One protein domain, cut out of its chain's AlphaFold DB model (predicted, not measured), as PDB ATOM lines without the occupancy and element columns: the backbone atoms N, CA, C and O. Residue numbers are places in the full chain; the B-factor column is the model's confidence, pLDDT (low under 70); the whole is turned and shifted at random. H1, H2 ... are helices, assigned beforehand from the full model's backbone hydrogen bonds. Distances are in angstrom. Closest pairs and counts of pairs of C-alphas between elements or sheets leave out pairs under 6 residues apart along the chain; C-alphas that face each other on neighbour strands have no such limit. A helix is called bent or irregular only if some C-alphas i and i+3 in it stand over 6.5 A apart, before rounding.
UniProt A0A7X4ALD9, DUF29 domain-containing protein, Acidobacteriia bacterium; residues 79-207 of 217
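This is residues 79 to 207 of the 217 residues of the protein "DUF29 domain-containing protein" of Acidobacteriia bacterium (UniProt A0A7X4ALD9). An elongated, all-helix model has H1 at its core, with the antiparallel H2 along one side and the longer, kinked H3 crossing it on another, the three centres making a triangle. H4 packs on the later end of H3 and lengthens the body there, and the short H5 packs on H1 and H3 near the earlier end. The printed part has 129 residues with five named helices, H1 to H5 in chain order, and no named strand. It is compact, with a radius of gyration of the C-alphas of 15.9 A, and spans 51 by 26 by 24 A.

H1, residues 79 to 91, and H2, residues 100 to 120, form a helical hairpin; they touch closest at C-alphas 82 and 107, 4.9 A, at a shallow tilt of 23 degrees, opposite ways. H3, residues 122 to 150, touches H1 with residues 131 to 143 alone, closest at C-alphas 80 and 139, 4.5 A, at a steep tilt of 43 degrees, the same way. H2 and H3 are close but not clearly touching. H4, residues 158 to 175, touches H3, residues 165 to 173 of H4 meeting residues 144 to 149, closest at C-alphas 148 and 168, 5.1 A, at a steep tilt of 46 degrees, opposite ways. H4 is apart from H1 and H2. H5, residues 184 to 188, only just touches H1, with 3 pairs of C-alphas within 8 A, the closest being 82 and 187, 6.7 A. Every O i to N i+4 pair is within hydrogen-bond range in H1, H2, H4 and H5; in H3 19 of 25 are.

H1 begins at C-alpha 79 (467.876, 447.703, 437.517). H2 is 30.5 A long, H3 38.5 A and H4 25.5 A. H3 is irregular, C-alphas 126 and 129 being 7.8 A apart. H5 ends at C-alpha 188 (469.045, 449.397, 445.834).

The farthest C-alphas, Pro 122 and Asp 157, are 51.0 A apart. The printed part has no cut and no long link. Residues 96, 154, 199 to 200 and 206 to 207 have pLDDT under 70.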
ATOM      1  N   TYR A  79     469.151 447.802 436.795       98.75
ATOM      2  CA  TYR A  79     467.876 447.703 437.517       98.75
ATOM      3  C   TYR A  79     467.041 446.500 437.073       98.75
ATOM      4  O   TYR A  79     466.454 445.803 437.906       98.75
ATOM      5  N   ALA A  80     466.992 446.225 435.764       98.69
ATOM      6  CA  ALA A  80     466.275 445.068 435.249       98.69
ATOM      7  C   ALA A  80     466.873 443.755 435.779       98.69
ATOM      8  O   ALA A  80     466.118 442.873 436.182       98.69
ATOM      9  N   ARG A  81     468.208 443.650 435.836       98.62
ATOM     10  CA  ARG A  81     468.917 442.484 436.386       98.62
ATOM     11  C   ARG A  81     468.639 442.292 437.873       98.62
ATOM     12  O   ARG A  81     468.326 441.174 438.277       98.62
ATOM     13  N   VAL A  82     468.689 443.359 438.677       98.69
ATOM     14  CA  VAL A  82     468.347 443.270 440.105       98.69
ATOM     15  C   VAL A  82     466.929 442.724 440.264       98.69
ATOM     16  O   VAL A  82     466.738 441.674 440.874       98.69
ATOM     17  N   MET A  83     465.934 443.371 439.650       98.56
ATOM     18  CA  MET A  83     464.536 442.947 439.767       98.56
ATOM     19  C   MET A  83     464.288 441.536 439.221       98.56
ATOM     20  O   MET A  83     463.498 440.793 439.799       98.56
ATOM     21  N   GLU A  84     464.966 441.136 438.141       98.25
ATOM     22  CA  GLU A  84     464.898 439.775 437.601       98.25
ATOM     23  C   GLU A  84     465.314 438.748 438.658       98.25
ATOM     24  O   GLU A  84     464.611 437.762 438.889       98.25
ATOM     25  N   HIS A  85     466.445 438.972 439.324       98.12
ATOM     26  CA  HIS A  85     466.950 438.032 440.315       98.12
ATOM     27  C   HIS A  85     466.189 438.099 441.643       98.12
ATOM     28  O   HIS A  85     465.984 437.049 442.254       98.12
ATOM     29  N   LEU A  86     465.683 439.266 442.052       97.81
ATOM     30  CA  LEU A  86     464.767 439.377 443.195       97.81
ATOM     31  C   LEU A  86     463.477 438.582 442.946       97.81
ATOM     32  O   LEU A  86     463.066 437.801 443.804       97.81
ATOM     33  N   LEU A  87     462.897 438.678 441.745       96.38
ATOM     34  CA  LEU A  87     461.742 437.868 441.352       96.38
ATOM     35  C   LEU A  87     462.067 436.373 441.352       96.38
ATOM     36  O   LEU A  87     461.272 435.583 441.859       96.38
ATOM     37  N   LYS A  88     463.231 435.966 440.828       94.56
ATOM     38  CA  LYS A  88     463.661 434.560 440.886       94.56
ATOM     39  C   LYS A  88     463.769 434.077 442.328       94.56
ATOM     40  O   LYS A  88     463.218 433.037 442.670       94.56
ATOM     41  N   LEU A  89     464.393 434.863 443.205       94.94
ATOM     42  CA  LEU A  89     464.489 434.550 444.628       94.94
ATOM     43  C   LEU A  89     463.106 434.436 445.282       94.94
ATOM     44  O   LEU A  89     462.881 433.496 446.044       94.94
ATOM     45  N   GLN A  90     462.186 435.340 444.968       94.44
ATOM     46  CA  GLN A  90     460.847 435.369 445.547       94.44
ATOM     47  C   GLN A  90     459.955 434.214 445.058       94.44
ATOM     48  O   GLN A  90     459.257 433.603 445.865       94.44
ATOM     49  N   TYR A  91     459.991 433.889 443.762       91.62
ATOM     50  CA  TYR A  91     459.051 432.957 443.119       91.62
ATOM     51  C   TYR A  91     459.614 431.561 442.818       91.62
ATOM     52  O   TYR A  91     458.888 430.732 442.271       91.62
ATOM     53  N   ARG A  92     460.869 431.273 443.185       88.06
ATOM     54  CA  ARG A  92     461.483 429.948 442.987       88.06
ATOM     55  C   ARG A  92     460.664 428.787 443.553       88.06
ATOM     56  O   ARG A  92     459.959 428.926 444.566       88.06
ATOM     57  N   GLY A  93     460.827 427.623 442.924       82.31
ATOM     58  CA  GLY A  93     460.277 426.354 443.394       82.31
ATOM     59  C   GLY A  93     460.848 425.921 444.750       82.31
ATOM     60  O   GLY A  93     461.625 426.642 445.381       82.31
ATOM     61  N   ASP A  94     460.419 424.753 445.227       76.12
ATOM     62  CA  ASP A  94     460.993 424.103 446.420       76.12
ATOM     63  C   ASP A  94     462.116 423.120 446.068       76.12
ATOM     64  O   ASP A  94     462.602 422.403 446.935       76.12
ATOM     65  N   GLU A  95     462.531 423.085 444.804       72.38
ATOM     66  CA  GLU A  95     463.611 422.219 444.353       72.38
ATOM     67  C   GLU A  95     464.927 422.599 445.043       72.38
ATOM     68  O   GLU A  95     465.351 423.757 445.029       72.38
ATOM     69  N   GLU A  96     465.592 421.604 445.632       66.31
ATOM     70  CA  GLU A  96     466.845 421.788 446.379       66.31
ATOM     71  C   GLU A  96     467.993 422.326 445.506       66.31
ATOM     72  O   GLU A  96     468.951 422.893 446.026       66.31
ATOM     73  N   ASN A  97     467.879 422.204 444.180       74.88
ATOM     74  CA  ASN A  97     468.933 422.539 443.219       74.88
ATOM     75  C   ASN A  97     468.821 423.947 442.610       74.88
ATOM     76  O   ASN A  97     469.584 424.281 441.702       74.88
ATOM     77  N   GLU A  98     467.889 424.784 443.075       82.62
ATOM     78  CA  GLU A  98     467.784 426.160 442.582       82.62
ATOM     79  C   GLU A  98     469.069 426.953 442.901       82.62
ATOM     80  O   GLU A  98     469.537 426.939 444.046       82.62
ATOM     81  N   PRO A  99     469.653 427.702 441.943       90.12
ATOM     82  CA  PRO A  99     470.937 428.386 442.113       90.12
ATOM     83  C   PRO A  99     470.804 429.694 442.921       90.12
ATOM     84  O   PRO A  99     471.221 430.771 442.489       90.12
ATOM     85  N   VAL A 100     470.244 429.607 444.131       92.31
ATOM     86  CA  VAL A 100     469.926 430.737 445.023       92.31
ATOM     87  C   VAL A 100     471.153 431.604 445.311       92.31
ATOM     88  O   VAL A 100     471.063 432.830 445.266       92.31
ATOM     89  N   ALA A 101     472.305 430.982 445.580       93.88
ATOM     90  CA  ALA A 101     473.558 431.700 445.812       93.88
ATOM     91  C   ALA A 101     474.006 432.488 444.568       93.88
ATOM     92  O   ALA A 101     474.450 433.628 444.687       93.88
ATOM     93  N   GLY A 102     473.824 431.909 443.378       96.06
ATOM     94  CA  GLY A 102     474.115 432.571 442.109       96.06
ATOM     95  C   GLY A 102     473.231 433.796 441.890       96.06
ATOM     96  O   GLY A 102     473.740 434.860 441.557       96.06
ATOM     97  N   TRP A 103     471.926 433.688 442.152       96.31
ATOM     98  CA  TRP A 103     471.017 434.831 442.017       96.31
ATOM     99  C   TRP A 103     471.295 435.943 443.025       96.31
ATOM    100  O   TRP A 103     471.241 437.105 442.641       96.31
ATOM    101  N   ARG A 104     471.631 435.611 444.279       97.00
ATOM    102  CA  ARG A 104     472.061 436.612 445.273       97.00
ATOM    103  C   ARG A 104     473.307 437.355 444.804       97.00
ATOM    104  O   ARG A 104     473.281 438.573 444.720       97.00
ATOM    105  N   LYS A 105     474.329 436.620 444.355       97.50
ATOM    106  CA  LYS A 105     475.539 437.218 443.780       97.50
ATOM    107  C   LYS A 105     475.219 438.150 442.605       97.50
ATOM    108  O   LYS A 105     475.818 439.212 442.489       97.50
ATOM    109  N   SER A 106     474.285 437.767 441.731       97.88
ATOM    110  CA  SER A 106     473.868 438.617 440.611       97.88
ATOM    111  C   SER A 106     473.131 439.884 441.055       97.88
ATOM    112  O   SER A 106     473.296 440.911 440.403       97.88
ATOM    113  N   VAL A 107     472.347 439.828 442.139       98.31
ATOM    114  CA  VAL A 107     471.743 441.021 442.759       98.31
ATOM    115  C   VAL A 107     472.835 441.951 443.276       98.31
ATOM    116  O   VAL A 107     472.842 443.121 442.906       98.31
ATOM    117  N   ASP A 108     473.772 441.429 444.067       98.12
ATOM    118  CA  ASP A 108     474.830 442.230 444.689       98.12
ATOM    119  C   ASP A 108     475.714 442.901 443.633       98.12
ATOM    120  O   ASP A 108     475.971 444.101 443.704       98.12
ATOM    121  N   GLN A 109     476.105 442.152 442.595       98.44
ATOM    122  CA  GLN A 109     476.880 442.698 441.485       98.44
ATOM    123  C   GLN A 109     476.113 443.808 440.757       98.44
ATOM    124  O   GLN A 109     476.661 444.877 440.531       98.44
ATOM    125  N   ALA A 110     474.845 443.581 440.404       98.44
ATOM    126  CA  ALA A 110     474.068 444.587 439.686       98.44
ATOM    127  C   ALA A 110     473.795 445.840 440.540       98.44
ATOM    128  O   ALA A 110     473.741 446.937 439.991       98.44
ATOM    129  N   ARG A 111     473.665 445.707 441.868       98.50
ATOM    130  CA  ARG A 111     473.581 446.851 442.795       98.50
ATOM    131  C   ARG A 111     474.881 447.651 442.842       98.50
ATOM    132  O   ARG A 111     474.813 448.872 442.754       98.50
ATOM    133  N   GLY A 112     476.035 446.982 442.910       98.31
ATOM    134  CA  GLY A 112     477.340 447.651 442.838       98.31
ATOM    135  C   GLY A 112     477.511 448.443 441.540       98.31
ATOM    136  O   GLY A 112     477.843 449.620 441.568       98.31
ATOM    137  N   GLU A 113     477.143 447.845 440.408       98.38
ATOM    138  CA  GLU A 113     477.187 448.510 439.098       98.38
ATOM    139  C   GLU A 113     476.227 449.713 439.017       98.38
ATOM    140  O   GLU A 113     476.546 450.729 438.408       98.38
ATOM    141  N   ILE A 114     475.041 449.638 439.642       98.38
ATOM    142  CA  ILE A 114     474.132 450.796 439.757       98.38
ATOM    143  C   ILE A 114     474.806 451.926 440.535       98.38
ATOM    144  O   ILE A 114     474.695 453.088 440.141       98.38
ATOM    145  N   GLU A 115     475.467 451.603 441.645       97.94
ATOM    146  CA  GLU A 115     476.170 452.590 442.457       97.94
ATOM    147  C   GLU A 115     477.290 453.267 441.658       97.94
ATOM    148  O   GLU A 115     477.316 454.497 441.602       97.94
ATOM    149  N   GLU A 116     478.136 452.491 440.980       98.12
ATOM    150  CA  GLU A 116     479.222 452.994 440.127       98.12
ATOM    151  C   GLU A 116     478.690 453.916 439.020       98.12
ATOM    152  O   GLU A 116     479.104 455.074 438.931       98.12
ATOM    153  N   ILE A 117     477.670 453.482 438.266       97.44
ATOM    154  CA  ILE A 117     477.043 454.304 437.214       97.44
ATOM    155  C   ILE A 117     476.518 455.631 437.782       97.44
ATOM    156  O   ILE A 117     476.663 456.687 437.168       97.44
ATOM    157  N   LEU A 118     475.891 455.621 438.962       97.00
ATOM    158  CA  LEU A 118     475.358 456.841 439.580       97.00
ATOM    159  C   LEU A 118     476.449 457.744 440.177       97.00
ATOM    160  O   LEU A 118     476.204 458.944 440.357       97.00
ATOM    161  N   GLN A 119     477.616 457.196 440.516       97.25
ATOM    162  CA  GLN A 119     478.789 457.965 440.931       97.25
ATOM    163  C   GLN A 119     479.449 458.651 439.729       97.25
ATOM    164  O   GLN A 119     479.725 459.849 439.804       97.25
ATOM    165  N   GLU A 120     479.627 457.931 438.621       96.62
ATOM    166  CA  GLU A 120     480.234 458.445 437.384       96.62
ATOM    167  C   GLU A 120     479.306 459.399 436.621       96.62
ATOM    168  O   GLU A 120     479.755 460.402 436.062       96.62
ATOM    169  N   SER A 121     477.993 459.154 436.683       95.31
ATOM    170  CA  SER A 121     476.955 459.959 436.032       95.31
ATOM    171  C   SER A 121     475.945 460.545 437.037       95.31
ATOM    172  O   SER A 121     474.768 460.162 437.037       95.31
ATOM    173  N   PRO A 122     476.319 461.549 437.866       95.06
ATOM    174  CA  PRO A 122     475.427 462.127 438.879       95.06
ATOM    175  C   PRO A 122     474.112 462.691 438.326       95.06
ATOM    176  O   PRO A 122     473.105 462.709 439.035       95.06
ATOM    177  N   GLY A 123     474.096 463.118 437.058       93.25
ATOM    178  CA  GLY A 123     472.892 463.596 436.371       93.25
ATOM    179  C   GLY A 123     471.790 462.537 436.231       93.25
ATOM    180  O   GLY A 123     470.621 462.895 436.109       93.25
ATOM    181  N   LEU A 124     472.120 461.243 436.313       95.88
ATOM    182  CA  LEU A 124     471.134 460.159 436.293       95.88
ATOM    183  C   LEU A 124     470.392 459.989 437.625       95.88
ATOM    184  O   LEU A 124     469.334 459.359 437.652       95.88
ATOM    185  N   LYS A 125     470.882 460.574 438.729       96.06
ATOM    186  CA  LYS A 125     470.266 460.412 440.059       96.06
ATOM    187  C   LYS A 125     468.815 460.891 440.106       96.06
ATOM    188  O   LYS A 125     467.994 460.263 440.772       96.06
ATOM    189  N   SER A 126     468.479 461.954 439.375       96.25
ATOM    190  CA  SER A 126     467.107 462.473 439.281       96.25
ATOM    191  C   SER A 126     466.176 461.595 438.437       96.25
ATOM    192  O   SER A 126     464.962 461.690 438.580       96.25
ATOM    193  N   LYS A 127     466.726 460.716 437.588       95.88
ATOM    194  CA  LYS A 127     465.969 459.837 436.684       95.88
ATOM    195  C   LYS A 127     465.743 458.425 437.231       95.88
ATOM    196  O   LYS A 127     465.091 457.622 436.570       95.88
ATOM    197  N   ARG A 128     466.273 458.091 438.413       97.06
ATOM    198  CA  ARG A 128     466.279 456.718 438.963       97.06
ATOM    199  C   ARG A 128     464.900 456.067 438.968       97.06
ATOM    200  O   ARG A 128     464.765 454.958 438.464       97.06
ATOM    201  N   ASP A 129     463.884 456.770 439.462       97.31
ATOM    202  CA  ASP A 129     462.523 456.230 439.563       97.31
ATOM    203  C   ASP A 129     461.907 455.958 438.183       97.31
ATOM    204  O   ASP A 129     461.311 454.905 437.951       97.31
ATOM    205  N   GLU A 130     462.115 456.864 437.225       97.19
ATOM    206  CA  GLU A 130     461.657 456.694 435.843       97.19
ATOM    207  C   GLU A 130     462.366 455.513 435.158       97.19
ATOM    208  O   GLU A 130     461.746 454.683 434.482       97.19
ATOM    209  N   VAL A 131     463.685 455.418 435.328       97.81
ATOM    210  CA  VAL A 131     464.501 454.351 434.742       97.81
ATOM    211  C   VAL A 131     464.124 452.998 435.349       97.81
ATOM    212  O   VAL A 131     463.930 452.037 434.601       97.81
ATOM    213  N   LEU A 132     463.942 452.931 436.670       98.19
ATOM    214  CA  LEU A 132     463.480 451.745 437.388       98.19
ATOM    215  C   LEU A 132     462.107 451.285 436.877       98.19
ATOM    216  O   LEU A 132     461.931 450.113 436.533       98.19
ATOM    217  N   ALA A 133     461.150 452.209 436.746       97.12
ATOM    218  CA  ALA A 133     459.821 451.906 436.223       97.12
ATOM    219  C   ALA A 133     459.886 451.323 434.800       97.12
ATOM    220  O   ALA A 133     459.242 450.314 434.504       97.12
ATOM    221  N   ARG A 134     460.724 451.886 433.919       96.94
ATOM    222  CA  ARG A 134     460.930 451.348 432.560       96.94
ATOM    223  C   ARG A 134     461.687 450.017 432.546       96.94
ATOM    224  O   ARG A 134     461.516 449.235 431.605       96.94
ATOM    225  N   ALA A 135     462.544 449.756 433.531       98.31
ATOM    226  CA  ALA A 135     463.305 448.513 433.654       98.31
ATOM    227  C   ALA A 135     462.417 447.315 434.033       98.31
ATOM    228  O   ALA A 135     462.700 446.188 433.616       98.31
ATOM    229  N   TRP A 136     461.308 447.557 434.740       98.25
ATOM    230  CA  TRP A 136     460.385 446.520 435.207       98.25
ATOM    231  C   TRP A 136     459.918 445.567 434.099       98.25
ATOM    232  O   TRP A 136     459.986 444.346 434.246       98.25
ATOM    233  N   HIS A 137     459.496 446.104 432.951       96.44
ATOM    234  CA  HIS A 137     459.025 445.274 431.840       96.44
ATOM    235  C   HIS A 137     460.112 444.335 431.306       96.44
ATOM    236  O   HIS A 137     459.805 443.210 430.909       96.44
ATOM    237  N   SER A 138     461.373 444.774 431.297       97.88
ATOM    238  CA  SER A 138     462.497 443.927 430.893       97.88
ATOM    239  C   SER A 138     462.743 442.815 431.912       97.88
ATOM    240  O   SER A 138     462.787 441.655 431.510       97.88
ATOM    241  N   ALA A 139     462.802 443.151 433.205       98.19
ATOM    242  CA  ALA A 139     462.987 442.184 434.290       98.19
ATOM    243  C   ALA A 139     461.907 441.097 434.267       98.19
ATOM    244  O   ALA A 139     462.191 439.902 434.203       98.19
ATOM    245  N   ARG A 140     460.639 441.517 434.229       97.50
ATOM    246  CA  ARG A 140     459.487 440.616 434.221       97.50
ATOM    247  C   ARG A 140     459.503 439.672 433.018       97.50
ATOM    248  O   ARG A 140     459.282 438.476 433.180       97.50
ATOM    249  N   ARG A 141     459.795 440.177 431.810       96.88
ATOM    250  CA  ARG A 141     459.921 439.328 430.609       96.88
ATOM    251  C   ARG A 141     461.068 438.324 430.729       96.88
ATOM    252  O   ARG A 141     460.883 437.176 430.330       96.88
ATOM    253  N   ALA A 142     462.214 438.742 431.266       96.75
ATOM    254  CA  ALA A 142     463.370 437.871 431.448       96.75
ATOM    255  C   ALA A 142     463.041 436.697 432.383       96.75
ATOM    256  O   ALA A 142     463.300 435.547 432.032       96.75
ATOM    257  N   VAL A 143     462.366 436.962 433.507       95.62
ATOM    258  CA  VAL A 143     461.929 435.919 434.452       95.62
ATOM    259  C   VAL A 143     460.929 434.952 433.821       95.62
ATOM    260  O   VAL A 143     461.107 433.742 433.941       95.62
ATOM    261  N   ILE A 144     459.915 435.459 433.109       94.50
ATOM    262  CA  ILE A 144     458.930 434.611 432.410       94.50
ATOM    263  C   ILE A 144     459.641 433.656 431.445       94.50
ATOM    264  O   ILE A 144     459.360 432.457 431.436       94.50
ATOM    265  N   GLY A 145     460.571 434.179 430.641       92.19
ATOM    266  CA  GLY A 145     461.346 433.376 429.700       92.19
ATOM    267  C   GLY A 145     462.241 432.353 430.400       92.19
ATOM    268  O   GLY A 145     462.254 431.190 430.002       92.19
ATOM    269  N   ALA A 146     462.944 432.769 431.456       90.56
ATOM    270  CA  ALA A 146     463.845 431.912 432.220       90.56
ATOM    271  C   ALA A 146     463.105 430.738 432.872       90.56
ATOM    272  O   ALA A 146     463.530 429.595 432.727       90.56
ATOM    273  N   PHE A 147     461.972 430.992 433.532       89.06
ATOM    274  CA  PHE A 147     461.195 429.932 434.168       89.06
ATOM    275  C   PHE A 147     460.513 429.006 433.161       89.06
ATOM    276  O   PHE A 147     460.541 427.789 433.339       89.06
ATOM    277  N   ALA A 148     459.961 429.550 432.070       87.81
ATOM    278  CA  ALA A 148     459.390 428.725 431.011       87.81
ATOM    279  C   ALA A 148     460.448 427.829 430.347       87.81
ATOM    280  O   ALA A 148     460.140 426.693 430.006       87.81
ATOM    281  N   HIS A 149     461.682 428.320 430.181       85.81
ATOM    282  CA  HIS A 149     462.804 427.530 429.669       85.81
ATOM    283  C   HIS A 149     463.240 426.453 430.670       85.81
ATOM    284  O   HIS A 149     463.400 425.295 430.294       85.81
ATOM    285  N   HIS A 150     463.427 426.810 431.943       84.38
ATOM    286  CA  HIS A 150     463.905 425.870 432.958       84.38
ATOM    287  C   HIS A 150     462.969 424.660 433.106       84.38
ATOM    288  O   HIS A 150     463.427 423.520 433.086       84.38
ATOM    289  N   ALA A 151     461.654 424.896 433.125       82.00
ATOM    290  CA  ALA A 151     460.648 423.844 433.263       82.00
ATOM    291  C   ALA A 151     460.607 422.834 432.094       82.00
ATOM    292  O   ALA A 151     460.082 421.734 432.263       82.00
ATOM    293  N   ILE A 152     461.154 423.175 430.920       80.31
ATOM    294  CA  ILE A 152     461.161 422.309 429.724       80.31
ATOM    295  C   ILE A 152     462.547 421.772 429.361       80.31
ATOM    296  O   ILE A 152     462.658 421.014 428.400       80.31
ATOM    297  N   ALA A 153     463.594 422.105 430.124       77.31
ATOM    298  CA  ALA A 153     464.987 421.765 429.812       77.31
ATOM    299  C   ALA A 153     465.263 420.247 429.678       77.31
ATOM    300  O   ALA A 153     466.314 419.845 429.188       77.31
ATOM    301  N   GLY A 154     464.324 419.389 430.098       69.81
ATOM    302  CA  GLY A 154     464.389 417.930 429.948       69.81
ATOM    303  C   GLY A 154     463.553 417.327 428.808       69.81
ATOM    304  O   GLY A 154     463.525 416.102 428.695       69.81
ATOM    305  N   ILE A 155     462.851 418.131 428.001       74.31
ATOM    306  CA  ILE A 155     461.979 417.665 426.907       74.31
ATOM    307  C   ILE A 155     462.793 417.544 425.614       74.31
ATOM    308  O   ILE A 155     463.401 418.515 425.180       74.31
ATOM    309  N   LYS A 156     462.784 416.360 424.984       75.00
ATOM    310  CA  LYS A 156     463.544 416.082 423.747       75.00
ATOM    311  C   LYS A 156     462.739 416.252 422.450       75.00
ATOM    312  O   LYS A 156     463.328 416.259 421.379       75.00
ATOM    313  N   ASP A 157     461.411 416.339 422.533       76.31
ATOM    314  CA  ASP A 157     460.521 416.548 421.380       76.31
ATOM    315  C   ASP A 157     460.355 418.050 421.107       76.31
ATOM    316  O   ASP A 157     459.724 418.759 421.893       76.31
ATOM    317  N   ASP A 158     460.886 418.527 419.978       74.25
ATOM    318  CA  ASP A 158     460.867 419.944 419.581       74.25
ATOM    319  C   ASP A 158     459.448 420.518 419.408       74.25
ATOM    320  O   ASP A 158     459.184 421.690 419.712       74.25
ATOM    321  N   SER A 159     458.501 419.699 418.941       73.44
ATOM    322  CA  SER A 159     457.116 420.119 418.709       73.44
ATOM    323  C   SER A 159     456.356 420.292 420.029       73.44
ATOM    324  O   SER A 159     455.612 421.269 420.210       73.44
ATOM    325  N   MET A 160     456.609 419.392 420.981       70.06
ATOM    326  CA  MET A 160     456.130 419.473 422.357       70.06
ATOM    327  C   MET A 160     456.806 420.631 423.096       70.06
ATOM    328  O   MET A 160     456.124 421.409 423.765       70.06
ATOM    329  N   HIS A 161     458.111 420.822 422.892       81.25
ATOM    330  CA  HIS A 161     458.908 421.881 423.507       81.25
ATOM    331  C   HIS A 161     458.334 423.276 423.213       81.25
ATOM    332  O   HIS A 161     458.160 424.082 424.129       81.25
ATOM    333  N   LEU A 162     457.943 423.572 421.964       81.88
ATOM    334  CA  LEU A 162     457.361 424.878 421.626       81.88
ATOM    335  C   LEU A 162     455.959 425.093 422.221       81.88
ATOM    336  O   LEU A 162     455.670 426.190 422.715       81.88
ATOM    337  N   ARG A 163     455.071 424.090 422.154       84.88
ATOM    338  CA  ARG A 163     453.709 424.197 422.717       84.88
ATOM    339  C   ARG A 163     453.768 424.401 424.228       84.88
ATOM    340  O   ARG A 163     453.097 425.292 424.750       84.88
ATOM    341  N   GLU A 164     454.631 423.642 424.890       86.38
ATOM    342  CA  GLU A 164     454.810 423.698 426.333       86.38
ATOM    343  C   GLU A 164     455.420 425.020 426.781       86.38
ATOM    344  O   GLU A 164     454.873 425.694 427.657       86.38
ATOM    345  N   ARG A 165     456.471 425.477 426.091       88.06
ATOM    346  CA  ARG A 165     457.066 426.795 426.328       88.06
ATOM    347  C   ARG A 165     456.028 427.909 426.235       88.06
ATOM    348  O   ARG A 165     456.016 428.801 427.082       88.06
ATOM    349  N   LYS A 166     455.155 427.884 425.218       90.31
ATOM    350  CA  LYS A 166     454.082 428.883 425.053       90.31
ATOM    351  C   LYS A 166     453.077 428.835 426.205       90.31
ATOM    352  O   LYS A 166     452.707 429.895 426.712       90.31
ATOM    353  N   ARG A 167     452.661 427.637 426.633       91.81
ATOM    354  CA  ARG A 167     451.745 427.461 427.771       91.81
ATOM    355  C   ARG A 167     452.348 428.036 429.055       91.81
ATOM    356  O   ARG A 167     451.727 428.891 429.677       91.81
ATOM    357  N   LEU A 168     453.581 427.646 429.379       90.12
ATOM    358  CA  LEU A 168     454.299 428.097 430.574       90.12
ATOM    359  C   LEU A 168     454.574 429.603 430.550       90.12
ATOM    360  O   LEU A 168     454.391 430.287 431.550       90.12
ATOM    361  N   THR A 169     454.940 430.157 429.390       92.00
ATOM    362  CA  THR A 169     455.104 431.613 429.219       92.00
ATOM    363  C   THR A 169     453.816 432.353 429.590       92.00
ATOM    364  O   THR A 169     453.858 433.374 430.278       92.00
ATOM    365  N   ARG A 170     452.655 431.842 429.155       92.62
ATOM    366  CA  ARG A 170     451.349 432.429 429.475       92.62
ATOM    367  C   ARG A 170     451.029 432.314 430.966       92.62
ATOM    368  O   ARG A 170     450.613 433.306 431.553       92.62
ATOM    369  N   GLU A 171     451.254 431.149 431.562       92.06
ATOM    370  CA  GLU A 171     451.029 430.890 432.990       92.06
ATOM    371  C   GLU A 171     451.865 431.824 433.884       92.06
ATOM    372  O   GLU A 171     451.331 432.514 434.759       92.06
ATOM    373  N   TRP A 172     453.167 431.938 433.609       92.00
ATOM    374  CA  TRP A 172     454.060 432.844 434.336       92.00
ATOM    375  C   TRP A 172     453.698 434.316 434.125       92.00
ATOM    376  O   TRP A 172     453.755 435.105 435.067       92.00
ATOM    377  N   SER A 173     453.260 434.696 432.921       93.00
ATOM    378  CA  SER A 173     452.764 436.053 432.655       93.00
ATOM    379  C   SER A 173     451.448 436.371 433.379       93.00
ATOM    380  O   SER A 173     451.126 437.540 433.577       93.00
ATOM    381  N   GLN A 174     450.662 435.374 433.771       92.50
ATOM    382  CA  GLN A 174     449.448 435.598 434.562       92.50
ATOM    383  C   GLN A 174     449.755 435.647 436.058       92.50
ATOM    384  O   GLN A 174     449.138 436.428 436.776       92.50
ATOM    385  N   THR A 175     450.730 434.858 436.509       91.06
ATOM    386  CA  THR A 175     451.076 434.744 437.930       91.06
ATOM    387  C   THR A 175     451.960 435.886 438.430       91.06
ATOM    388  O   THR A 175     451.747 436.389 439.531       91.06
ATOM    389  N   LEU A 176     452.965 436.305 437.654       92.69
ATOM    390  CA  LEU A 176     453.868 437.367 438.098       92.69
ATOM    391  C   LEU A 176     453.151 438.724 438.159       92.69
ATOM    392  O   LEU A 176     452.343 439.014 437.263       92.69
ATOM    393  N   PRO A 177     453.509 439.593 439.130       93.81
ATOM    394  CA  PRO A 177     452.938 440.932 439.262       93.81
ATOM    395  C   PRO A 177     452.948 441.687 437.933       93.81
ATOM    396  O   PRO A 177     453.880 441.552 437.142       93.81
ATOM    397  N   GLN A 178     451.904 442.467 437.649       92.88
ATOM    398  CA  GLN A 178     451.852 443.282 436.425       92.88
ATOM    399  C   GLN A 178     452.624 444.594 436.593       92.88
ATOM    400  O   GLN A 178     453.266 445.068 435.657       92.88
ATOM    401  N   VAL A 179     452.610 445.135 437.809       93.88
ATOM    402  CA  VAL A 179     453.358 446.322 438.228       93.88
ATOM    403  C   VAL A 179     454.550 445.912 439.085       93.88
ATOM    404  O   VAL A 179     454.527 444.837 439.686       93.88
ATOM    405  N   ASN A 180     455.580 446.758 439.127       95.50
ATOM    406  CA  ASN A 180     456.763 446.520 439.946       95.50
ATOM    407  C   ASN A 180     456.359 446.410 441.431       95.50
ATOM    408  O   ASN A 180     455.815 447.379 441.963       95.50
ATOM    409  N   PRO A 181     456.597 445.265 442.101       95.75
ATOM    410  CA  PRO A 181     456.257 445.091 443.508       95.75
ATOM    411  C   PRO A 181     457.310 445.680 444.460       95.75
ATOM    412  O   PRO A 181     457.086 445.663 445.668       95.75
ATOM    413  N   TYR A 182     458.451 446.148 443.946       96.69
ATOM    414  CA  TYR A 182     459.574 446.631 444.747       96.69
ATOM    415  C   TYR A 182     459.692 448.150 444.679       96.69
ATOM    416  O   TYR A 182     459.593 448.743 443.600       96.69
ATOM    417  N   THR A 183     459.968 448.783 445.817       97.50
ATOM    418  CA  THR A 183     460.354 450.199 445.832       97.50
ATOM    419  C   THR A 183     461.789 450.363 445.336       97.50
ATOM    420  O   THR A 183     462.573 449.408 445.327       97.50
ATOM    421  N   ARG A 184     462.165 451.583 444.941       97.38
ATOM    422  CA  ARG A 184     463.553 451.886 444.574       97.38
ATOM    423  C   ARG A 184     464.506 451.564 445.726       97.38
ATOM    424  O   ARG A 184     465.529 450.930 445.502       97.38
ATOM    425  N   GLU A 185     464.130 451.932 446.946       97.06
ATOM    426  CA  GLU A 185     464.924 451.693 448.152       97.06
ATOM    427  C   GLU A 185     465.187 450.195 448.344       97.06
ATOM    428  O   GLU A 185     466.323 449.806 448.562       97.06
ATOM    429  N   GLN A 186     464.179 449.337 448.163       97.81
ATOM    430  CA  GLN A 186     464.349 447.881 448.239       97.81
ATOM    431  C   GLN A 186     465.249 447.326 447.128       97.81
ATOM    432  O   GLN A 186     466.056 446.421 447.352       97.81
ATOM    433  N   VAL A 187     465.108 447.849 445.908       97.88
ATOM    434  CA  VAL A 187     465.925 447.426 444.763       97.88
ATOM    435  C   VAL A 187     467.393 447.784 444.983       97.88
ATOM    436  O   VAL A 187     468.266 447.016 444.590       97.88
ATOM    437  N   GLU A 188     467.682 448.889 445.652       97.69
ATOM    438  CA  GLU A 188     469.045 449.397 445.834       97.69
ATOM    439  C   GLU A 188     469.672 449.039 447.185       97.69
ATOM    440  O   GLU A 188     470.888 449.113 447.321       97.69
ATOM    441  N   ASP A 189     468.879 448.624 448.171       96.62
ATOM    442  CA  ASP A 189     469.369 448.225 449.489       96.62
ATOM    443  C   ASP A 189     470.166 446.920 449.409       96.62
ATOM    444  O   ASP A 189     469.598 445.846 449.215       96.62
ATOM    445  N   SER A 190     471.479 447.008 449.626       92.12
ATOM    446  CA  SER A 190     472.430 445.894 449.575       92.12
ATOM    447  C   SER A 190     472.060 444.687 450.442       92.12
ATOM    448  O   SER A 190     472.426 443.566 450.099       92.12
ATOM    449  N   PHE A 191     471.328 444.874 451.539       91.69
ATOM    450  CA  PHE A 191     470.990 443.802 452.479       91.69
ATOM    451  C   PHE A 191     469.569 443.276 452.299       91.69
ATOM    452  O   PHE A 191     469.251 442.170 452.749       91.69
ATOM    453  N   TRP A 192     468.705 444.044 451.639       96.88
ATOM    454  CA  TRP A 192     467.315 443.661 451.469       96.88
ATOM    455  C   TRP A 192     467.143 442.583 450.394       96.88
ATOM    456  O   TRP A 192     467.659 442.692 449.275       96.88
ATOM    457  N   LEU A 193     466.348 441.563 450.723       95.94
ATOM    458  CA  LEU A 193     465.882 440.514 449.819       95.94
ATOM    459  C   LEU A 193     464.389 440.242 450.070       95.94
ATOM    460  O   LEU A 193     463.950 440.297 451.221       95.94
ATOM    461  N   PRO A 194     463.609 439.886 449.034       94.94
ATOM    462  CA  PRO A 194     462.196 439.590 449.200       94.94
ATOM    463  C   PRO A 194     461.979 438.276 449.950       94.94
ATOM    464  O   PRO A 194     462.708 437.291 449.767       94.94
ATOM    465  N   GLU A 195     460.906 438.233 450.736       90.38
ATOM    466  CA  GLU A 195     460.385 436.981 451.272       90.38
ATOM    467  C   GLU A 195     459.932 436.059 450.137       90.38
ATOM    468  O   GLU A 195     459.459 436.505 449.089       90.38
ATOM    469  N   ARG A 196     460.057 434.745 450.345       89.62
ATOM    470  CA  ARG A 196     459.561 433.770 449.371       89.62
ATOM    471  C   ARG A 196     458.038 433.822 449.317       89.62
ATOM    472  O   ARG A 196     457.367 433.752 450.346       89.62
ATOM    473  N   THR A 197     457.498 433.852 448.107       83.94
ATOM    474  CA  THR A 197     456.062 433.724 447.873       83.94
ATOM    475  C   THR A 197     455.572 432.374 448.394       83.94
ATOM    476  O   THR A 197     456.208 431.337 448.186       83.94
ATOM    477  N   ARG A 198     454.417 432.374 449.072       78.94
ATOM    478  CA  ARG A 198     453.812 431.143 449.602       78.94
ATOM    479  C   ARG A 198     453.549 430.148 448.474       78.94
ATOM    480  O   ARG A 198     453.133 430.536 447.385       78.94
ATOM    481  N   ALA A 199     453.682 428.855 448.768       69.31
ATOM    482  CA  ALA A 199     453.518 427.789 447.779       69.31
ATOM    483  C   ALA A 199     452.204 427.867 446.978       69.31
ATOM    484  O   ALA A 199     452.205 427.594 445.781       69.31
ATOM    485  N   ALA A 200     451.114 428.295 447.622       60.91
ATOM    486  CA  ALA A 200     449.789 428.444 447.017       60.91
ATOM    487  C   ALA A 200     449.663 429.605 446.009       60.91
ATOM    488  O   ALA A 200     448.713 429.629 445.236       60.91
ATOM    489  N   GLN A 201     450.595 430.562 446.020       71.44
ATOM    490  CA  GLN A 201     450.612 431.738 445.139       71.44
ATOM    491  C   GLN A 201     451.631 431.594 443.992       71.44
ATOM    492  O   GLN A 201     451.828 432.526 443.216       71.44
ATOM    493  N   ARG A 202     452.298 430.435 443.889       78.31
ATOM    494  CA  ARG A 202     453.198 430.103 442.778       78.31
ATOM    495  C   ARG A 202     452.429 429.411 441.642       78.31
ATOM    496  O   ARG A 202     451.398 428.781 441.911       78.31
ATOM    497  N   PRO A 203     452.947 429.469 440.402       73.88
ATOM    498  CA  PRO A 203     452.372 428.744 439.275       73.88
ATOM    499  C   PRO A 203     452.212 427.250 439.564       73.88
ATOM    500  O   PRO A 203     452.948 426.662 440.364       73.88
ATOM    501  N   GLU A 204     451.245 426.620 438.908       73.00
ATOM    502  CA  GLU A 204     451.026 425.178 439.002       73.00
ATOM    503  C   GLU A 204     452.241 424.406 438.478       73.00
ATOM    504  O   GLU A 204     452.641 423.407 439.082       73.00
ATOM    505  N   SER A 205     452.920 424.947 437.463       71.00
ATOM    506  CA  SER A 205     454.163 424.390 436.924       71.00
ATOM    507  C   SER A 205     455.291 424.247 437.955       71.00
ATOM    508  O   SER A 205     456.164 423.406 437.779       71.00
ATOM    509  N   CYS A 206     455.294 425.041 439.035       67.12
ATOM    510  CA  CYS A 206     456.264 424.896 440.133       67.12
ATOM    511  C   CYS A 206     455.961 423.712 441.061       67.12
ATOM    512  O   CYS A 206     456.812 423.335 441.862       67.12
ATOM    513  N   ARG A 207     454.733 423.182 441.030       66.25
ATOM    514  CA  ARG A 207     454.279 422.074 441.885       66.25
ATOM    515  C   ARG A 207     454.291 420.739 441.147       66.25
ATOM    516  O   ARG A 207     454.429 419.701 441.786       66.25
TER     517      ARG A 207